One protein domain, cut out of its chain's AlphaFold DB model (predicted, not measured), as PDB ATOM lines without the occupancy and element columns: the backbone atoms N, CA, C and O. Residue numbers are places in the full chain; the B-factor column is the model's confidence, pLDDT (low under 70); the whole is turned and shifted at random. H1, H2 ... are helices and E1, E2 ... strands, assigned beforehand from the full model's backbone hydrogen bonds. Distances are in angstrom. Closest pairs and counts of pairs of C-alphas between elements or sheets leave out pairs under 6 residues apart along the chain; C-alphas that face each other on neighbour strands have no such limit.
ATOM      1  N   ALA A   5     163.673 151.862 118.322       83.50
ATOM      2  CA  ALA A   5     164.889 152.651 118.202       83.50
ATOM      3  C   ALA A   5     166.047 151.730 117.833       83.50
ATOM      4  O   ALA A   5     166.214 150.674 118.439       83.50
ATOM      5  N   SER A   6     166.842 152.151 116.853       86.19
ATOM      6  CA  SER A   6     168.069 151.468 116.454       86.19
ATOM      7  C   SER A   6     169.265 152.276 116.952       86.19
ATOM      8  O   SER A   6     169.369 153.472 116.665       86.19
ATOM      9  N   ILE A   7     170.124 151.648 117.752       86.38
ATOM     10  CA  ILE A   7     171.340 152.255 118.303       86.38
ATOM     11  C   ILE A   7     172.546 151.595 117.622       86.38
ATOM     12  O   ILE A   7     172.843 150.444 117.941       86.38
ATOM     13  N   PRO A   8     173.257 152.282 116.709       85.69
ATOM     14  CA  PRO A   8     174.439 151.717 116.066       85.69
ATOM     15  C   PRO A   8     175.577 151.518 117.076       85.69
ATOM     16  O   PRO A   8     175.837 152.362 117.938       85.69
ATOM     17  N   VAL A   9     176.264 150.386 116.957       83.50
ATOM     18  CA  VAL A   9     177.406 149.988 117.778       83.50
ATOM     19  C   VAL A   9     178.672 150.180 116.958       83.50
ATOM     20  O   VAL A   9     178.814 149.625 115.868       83.50
ATOM     21  N   TYR A  10     179.613 150.943 117.509       85.75
ATOM     22  CA  TYR A  10     180.909 151.193 116.891       85.75
ATOM     23  C   TYR A  10     182.032 150.577 117.724       85.75
ATOM     24  O   TYR A  10     182.087 150.769 118.941       85.75
ATOM     25  N   LEU A  11     182.956 149.883 117.063       80.56
ATOM     26  CA  LEU A  11     184.180 149.358 117.659       80.56
ATOM     27  C   LEU A  11     185.375 150.194 117.213       80.56
ATOM     28  O   LEU A  11     185.583 150.423 116.023       80.56
ATOM     29  N   SER A  12     186.193 150.612 118.174       83.50
ATOM     30  CA  SER A  12     187.479 151.259 117.918       83.50
ATOM     31  C   SER A  12     188.583 150.437 118.569       83.50
ATOM     32  O   SER A  12     188.589 150.267 119.788       83.50
ATOM     33  N   ILE A  13     189.519 149.929 117.767       80.31
ATOM     34  CA  ILE A  13     190.674 149.164 118.250       80.31
ATOM     35  C   ILE A  13     191.924 150.046 118.138       80.31
ATOM     36  O   ILE A  13     192.304 150.482 117.051       80.31
ATOM     37  N   GLY A  14     192.576 150.313 119.271       82.25
ATOM     38  CA  GLY A  14     193.770 151.163 119.327       82.25
ATOM     39  C   GLY A  14     193.479 152.622 118.950       82.25
ATOM     40  O   GLY A  14     192.512 153.205 119.430       82.25
ATOM     41  N   ALA A  15     194.329 153.211 118.102       78.69
ATOM     42  CA  ALA A  15     194.168 154.575 117.576       78.69
ATOM     43  C   ALA A  15     193.454 154.621 116.206       78.69
ATOM     44  O   ALA A  15     193.540 155.624 115.497       78.69
ATOM     45  N   GLY A  16     192.816 153.518 115.801       76.06
ATOM     46  CA  GLY A  16     192.121 153.405 114.522       76.06
ATOM     47  C   GLY A  16     190.806 154.184 114.463       76.06
ATOM     48  O   GLY A  16     190.317 154.719 115.456       76.06
ATOM     49  N   SER A  17     190.225 154.236 113.267       78.81
ATOM     50  CA  SER A  17     188.886 154.780 113.044       78.81
ATOM     51  C   SER A  17     187.829 153.859 113.656       78.81
ATOM     52  O   SER A  17     187.932 152.639 113.538       78.81
ATOM     53  N   ALA A  18     186.806 154.440 114.284       84.88
ATOM     54  CA  ALA A  18     185.664 153.678 114.770       84.88
ATOM     55  C   ALA A  18     184.913 153.056 113.581       84.88
ATOM     56  O   ALA A  18     184.531 153.764 112.648       84.88
ATOM     57  N   MET A  19     184.722 151.741 113.615       82.31
ATOM     58  CA  MET A  19     183.997 150.984 112.597       82.31
ATOM     59  C   MET A  19     182.627 150.592 113.138       82.31
ATOM     60  O   MET A  19     182.525 150.135 114.274       82.31
ATOM     61  N   GLU A  20     181.578 150.780 112.338       84.69
ATOM     62  CA  GLU A  20     180.249 150.271 112.675       84.69
ATOM     63  C   GLU A  20     180.257 148.748 112.580       84.69
ATOM     64  O   GLU A  20     180.637 148.189 111.550       84.69
ATOM     65  N   ILE A  21     179.873 148.090 113.668       81.88
ATOM     66  CA  ILE A  21     179.934 146.632 113.800       81.88
ATOM     67  C   ILE A  21     178.553 145.986 113.955       81.88
ATOM     68  O   ILE A  21     178.433 144.771 113.838       81.88
ATOM     69  N   GLY A  22     177.509 146.783 114.186       83.12
ATOM     70  CA  GLY A  22     176.137 146.305 114.325       83.12
ATOM     71  C   GLY A  22     175.211 147.386 114.867       83.12
ATOM     72  O   GLY A  22     175.607 148.543 115.003       83.12
ATOM     73  N   ALA A  23     173.980 147.011 115.209       85.12
ATOM     74  CA  ALA A  23     173.019 147.901 115.848       85.12
ATOM     75  C   ALA A  23     172.175 147.148 116.883       85.12
ATOM     76  O   ALA A  23     171.859 145.977 116.703       85.12
ATOM     77  N   ILE A  24     171.804 147.832 117.965       85.00
ATOM     78  CA  ILE A  24     170.872 147.333 118.977       85.00
ATOM     79  C   ILE A  24     169.480 147.833 118.615       85.00
ATOM     80  O   ILE A  24     169.244 149.043 118.614       85.00
ATOM     81  N   GLU A  25     168.552 146.918 118.350       86.06
ATOM     82  CA  GLU A  25     167.143 147.263 118.178       86.06
ATOM     83  C   GLU A  25     166.399 147.165 119.509       86.06
ATOM     84  O   GLU A  25     166.292 146.099 120.112       86.06
ATOM     85  N   LEU A  26     165.860 148.292 119.972       85.38
ATOM     86  CA  LEU A  26     165.080 148.375 121.202       85.38
ATOM     87  C   LEU A  26     163.639 148.746 120.884       85.38
ATOM     88  O   LEU A  26     163.371 149.679 120.126       85.38
ATOM     89  N   THR A  27     162.699 148.043 121.507       85.25
ATOM     90  CA  THR A  27     161.270 148.340 121.384       85.25
ATOM     91  C   THR A  27     160.793 149.078 122.628       85.25
ATOM     92  O   THR A  27     161.067 148.650 123.748       85.25
ATOM     93  N   ALA A  28     160.076 150.184 122.436       84.00
ATOM     94  CA  ALA A  28     159.465 150.926 123.528       84.00
ATOM     95  C   ALA A  28     158.365 150.102 124.214       84.00
ATOM     96  O   ALA A  28     157.585 149.404 123.557       84.00
ATOM     97  N   ASP A  29     158.283 150.220 125.535       84.56
ATOM     98  CA  ASP A  29     157.212 149.623 126.323       84.56
ATOM     99  C   ASP A  29     155.858 150.330 126.100       84.56
ATOM    100  O   ASP A  29     155.730 151.299 125.345       84.56
ATOM    101  N   ALA A  30     154.809 149.850 126.776       82.31
ATOM    102  CA  ALA A  30     153.471 150.436 126.683       82.31
ATOM    103  C   ALA A  30     153.391 151.891 127.200       82.31
ATOM    104  O   ALA A  30     152.427 152.589 126.889       82.31
ATOM    105  N   ALA A  31     154.386 152.346 127.969       82.81
ATOM    106  CA  ALA A  31     154.522 153.720 128.441       82.81
ATOM    107  C   ALA A  31     155.363 154.595 127.488       82.81
ATOM    108  O   ALA A  31     155.533 155.786 127.746       82.81
ATOM    109  N   GLY A  32     155.874 154.035 126.386       79.06
ATOM    110  CA  GLY A  32     156.737 154.736 125.436       79.06
ATOM    111  C   GLY A  32     158.179 154.897 125.920       79.06
ATOM    112  O   GLY A  32     158.923 155.691 125.346       79.06
ATOM    113  N   THR A  33     158.581 154.169 126.963       82.88
ATOM    114  CA  THR A  33     159.947 154.197 127.490       82.88
ATOM    115  C   THR A  33     160.778 153.104 126.832       82.88
ATOM    116  O   THR A  33     160.338 151.965 126.683       82.88
ATOM    117  N   ILE A  34     162.004 153.454 126.445       85.62
ATOM    118  CA  ILE A  34     162.998 152.504 125.953       85.62
ATOM    119  C   ILE A  34     164.003 152.268 127.074       85.62
ATOM    120  O   ILE A  34     164.652 153.207 127.535       85.62
ATOM    121  N   THR A  35     164.132 151.016 127.509       85.06
ATOM    122  CA  THR A  35     165.112 150.626 128.527       85.06
ATOM    123  C   THR A  35     166.222 149.834 127.859       85.06
ATOM    124  O   THR A  35     165.970 148.763 127.321       85.06
ATOM    125  N   LEU A  36     167.445 150.361 127.907       84.38
ATOM    126  CA  LEU A  36     168.641 149.629 127.510       84.38
ATOM    127  C   LEU A  36     169.155 148.844 128.716       84.38
ATOM    128  O   LEU A  36     169.490 149.437 129.747       84.38
ATOM    129  N   THR A  37     169.246 147.527 128.591       86.75
ATOM    130  CA  THR A  37     169.817 146.670 129.628       86.75
ATOM    131  C   THR A  37     171.210 146.187 129.245       86.75
ATOM    132  O   THR A  37     171.604 146.162 128.079       86.75
ATOM    133  N   THR A  38     171.979 145.754 130.242       84.81
ATOM    134  CA  THR A  38     173.278 145.107 130.010       84.81
ATOM    135  C   THR A  38     173.155 143.805 129.219       84.81
ATOM    136  O   THR A  38     174.115 143.417 128.559       84.81
ATOM    137  N   LEU A  39     171.992 143.145 129.250       86.06
ATOM    138  CA  LEU A  39     171.720 141.956 128.442       86.06
ATOM    139  C   LEU A  39     171.619 142.298 126.954       86.06
ATOM    140  O   LEU A  39     172.179 141.565 126.146       86.06
ATOM    141  N   ASP A  40     170.991 143.422 126.603       83.12
ATOM    142  CA  ASP A  40     170.882 143.876 125.209       83.12
ATOM    143  C   ASP A  40     172.267 144.201 124.634       83.12
ATOM    144  O   ASP A  40     172.611 143.797 123.524       83.12
ATOM    145  N   VAL A  41     173.115 144.854 125.439       80.56
ATOM    146  CA  VAL A  41     174.512 145.133 125.075       80.56
ATOM    147  C   VAL A  41     175.309 143.836 124.911       80.56
ATOM    148  O   VAL A  41     176.058 143.691 123.947       80.56
ATOM    149  N   ALA A  42     175.148 142.875 125.824       84.06
ATOM    150  CA  ALA A  42     175.833 141.587 125.739       84.06
ATOM    151  C   ALA A  42     175.392 140.773 124.509       84.06
ATOM    152  O   ALA A  42     176.233 140.142 123.871       84.06
ATOM    153  N   ALA A  43     174.102 140.805 124.164       83.75
ATOM    154  CA  ALA A  43     173.568 140.152 122.976       83.75
ATOM    155  C   ALA A  43     174.151 140.764 121.695       83.75
ATOM    156  O   ALA A  43     174.676 140.030 120.863       83.75
ATOM    157  N   ALA A  44     174.166 142.094 121.586       79.75
ATOM    158  CA  ALA A  44     174.705 142.785 120.418       79.75
ATOM    159  C   ALA A  44     176.218 142.582 120.241       79.75
ATOM    160  O   ALA A  44     176.694 142.372 119.125       79.75
ATOM    161  N   LEU A  45     176.986 142.586 121.336       81.44
ATOM    162  CA  LEU A  45     178.420 142.273 121.293       81.44
ATOM    163  C   LEU A  45     178.676 140.828 120.860       81.44
ATOM    164  O   LEU A  45     179.638 140.570 120.140       81.44
ATOM    165  N   ARG A  46     177.826 139.892 121.289       84.88
ATOM    166  CA  ARG A  46     177.936 138.485 120.908       84.88
ATOM    167  C   ARG A  46     177.594 138.266 119.440       84.88
ATOM    168  O   ARG A  46     178.381 137.641 118.746       84.88
ATOM    169  N   GLU A  47     176.496 138.839 118.960       81.00
ATOM    170  CA  GLU A  47     176.124 138.793 117.541       81.00
ATOM    171  C   GLU A  47     177.215 139.404 116.659       81.00
ATOM    172  O   GLU A  47     177.581 138.844 115.628       81.00
ATOM    173  N   THR A  48     177.811 140.507 117.114       78.75
ATOM    174  CA  THR A  48     178.963 141.097 116.437       78.75
ATOM    175  C   THR A  48     180.159 140.143 116.415       78.75
ATOM    176  O   THR A  48     180.803 139.993 115.379       78.75
ATOM    177  N   ALA A  49     180.498 139.522 117.548       80.69
ATOM    178  CA  ALA A  49     181.606 138.575 117.623       80.69
ATOM    179  C   ALA A  49     181.389 137.388 116.673       80.69
ATOM    180  O   ALA A  49     182.295 137.062 115.908       80.69
ATOM    181  N   ASP A  50     180.177 136.831 116.647       81.19
ATOM    182  CA  ASP A  50     179.788 135.743 115.746       81.19
ATOM    183  C   ASP A  50     179.881 136.184 114.269       81.19
ATOM    184  O   ASP A  50     180.381 135.442 113.420       81.19
ATOM    185  N   ALA A  51     179.459 137.412 113.945       72.62
ATOM    186  CA  ALA A  51     179.564 137.973 112.599       72.62
ATOM    187  C   ALA A  51     181.024 138.202 112.170       72.62
ATOM    188  O   ALA A  51     181.378 137.914 111.023       72.62
ATOM    189  N   MET A  52     181.882 138.679 113.076       74.06
ATOM    190  CA  MET A  52     183.319 138.835 112.827       74.06
ATOM    191  C   MET A  52     184.013 137.482 112.656       74.06
ATOM    192  O   MET A  52     184.838 137.338 111.759       74.06
ATOM    193  N   GLU A  53     183.668 136.482 113.465       79.62
ATOM    194  CA  GLU A  53     184.210 135.126 113.343       79.62
ATOM    195  C   GLU A  53     183.770 134.473 112.025       79.62
ATOM    196  O   GLU A  53     184.592 133.899 111.308       79.62
ATOM    197  N   ALA A  54     182.507 134.651 111.627       71.19
ATOM    198  CA  ALA A  54     182.006 134.203 110.331       71.19
ATOM    199  C   ALA A  54     182.670 134.931 109.147       71.19
ATOM    200  O   ALA A  54     182.901 134.319 108.100       71.19
ATOM    201  N   ALA A  55     182.978 136.224 109.283       65.56
ATOM    202  CA  ALA A  55     183.717 136.983 108.276       65.56
ATOM    203  C   ALA A  55     185.176 136.507 108.173       65.56
ATOM    204  O   ALA A  55     185.646 136.226 107.072       65.56
ATOM    205  N   ALA A  56     185.851 136.316 109.309       67.50
ATOM    206  CA  ALA A  56     187.217 135.802 109.370       67.50
ATOM    207  C   ALA A  56     187.325 134.381 108.793       67.50
ATOM    208  O   ALA A  56     188.271 134.075 108.068       67.50
ATOM    209  N   ALA A  57     186.332 133.522 109.045       64.94
ATOM    210  CA  ALA A  57     186.261 132.188 108.454       64.94
ATOM    211  C   ALA A  57     186.150 132.235 106.918       64.94
ATOM    212  O   ALA A  57     186.768 131.424 106.235       64.94
ATOM    213  N   LYS A  58     185.411 133.204 106.360       58.25
ATOM    214  CA  LYS A  58     185.303 133.394 104.903       58.25
ATOM    215  C   LYS A  58     186.579 133.951 104.275       58.25
ATOM    216  O   LYS A  58     186.904 133.577 103.152       58.25
ATOM    217  N   GLU A  59     187.308 134.817 104.975       58.47
ATOM    218  CA  GLU A  59     188.612 135.306 104.503       58.47
ATOM    219  C   GLU A  59     189.692 134.217 104.554       58.47
ATOM    220  O   GLU A  59     190.533 134.150 103.659       58.47
ATOM    221  N   ALA A  60     189.638 133.321 105.544       57.97
ATOM    222  CA  ALA A  60     190.541 132.176 105.635       57.97
ATOM    223  C   ALA A  60     190.313 131.136 104.517       57.97
ATOM    224  O   ALA A  60     191.277 130.537 104.042       57.97
ATOM    225  N   ASP A  61     189.069 130.954 104.061       56.06
ATOM    226  CA  ASP A  61     188.711 130.028 102.968       56.06
ATOM    227  C   ASP A  61     188.997 130.617 101.564       56.06
ATOM    228  O   ASP A  61     189.169 129.886 100.591       56.06
ATOM    229  N   GLY A  62     189.115 131.947 101.451       50.28
ATOM    230  CA  GLY A  62     189.456 132.669 100.214       50.28
ATOM    231  C   GLY A  62     190.955 132.757  99.897       50.28
ATOM    232  O   GLY A  62     191.343 133.360  98.894       50.28
ATOM    233  N   GLY A  63     191.813 132.169 100.734       45.12
ATOM    234  CA  GLY A  63     193.257 132.102 100.529       45.12
ATOM    235  C   GLY A  63     193.659 131.044  99.500       45.12
ATOM    236  O   GLY A  63     194.187 129.998  99.861       45.12
TER     237      GLY A  63
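AT A GLANCE: This is residues 5 to 63 of the 65 residues of an uncharacterized protein of Streptomyces cacaoi subsp. asoensis (UniProt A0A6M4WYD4). A hairpin of two strands, E1 and E2, is followed by one long helix, H1, which folds back and packs mainly on E2 with its residues 40 to 52. Residues 53 to 63, of which 53 to 61 belong to H1, stand free and stick out as an arm. The 59 printed residues hold E1, E2 and H1 in that order, with an antiparallel sheet E1 - E2; the class is mixed, helices and strands. The whole is loose, with a radius of gyration of the C-alphas of 14.8 A and spans of 52 by 26 by 16 A.

HOW THE PARTS SIT: Start at E1, residues 5 to 11, and its hairpin partner E2, residues 19 to 27: they are antiparallel, with 154 degrees between their directions. Look at N 5 and O 26, 2.8 A apart, and N 24 and O 7, also 2.8 A, both within hydrogen-bond range. Go on to H1, residues 38 to 61, whose closest C-alphas to E2 are those of Ala 44 and Ile 24, 6.1 A apart. E1 and H1 are near each other, with 7 pairs of C-alphas within 10 A. In H1 every O i to N i+4 pair is within hydrogen-bond range.

IN THESE COORDINATES: Find C-alpha 5 at (164.889, 152.651, 118.202); from there E1 runs 19.6 A to Leu 11. E2 runs 24.5 A from Met 19 to Thr 27. H1 begins at C-alpha 38, at (173.278, 145.107, 130.010), and runs 34.6 A to C-alpha 61, at (188.711, 130.028, 102.968).

THE WHOLE: The C-alphas farthest apart are those of Ala 31 and Gly 63, 52.4 A. The printed part has no cut, and both links, E1 to E2 and E2 to H1, are short. Mean pLDDT of the printed part is 78.7; residues 55 to 63 are under 70.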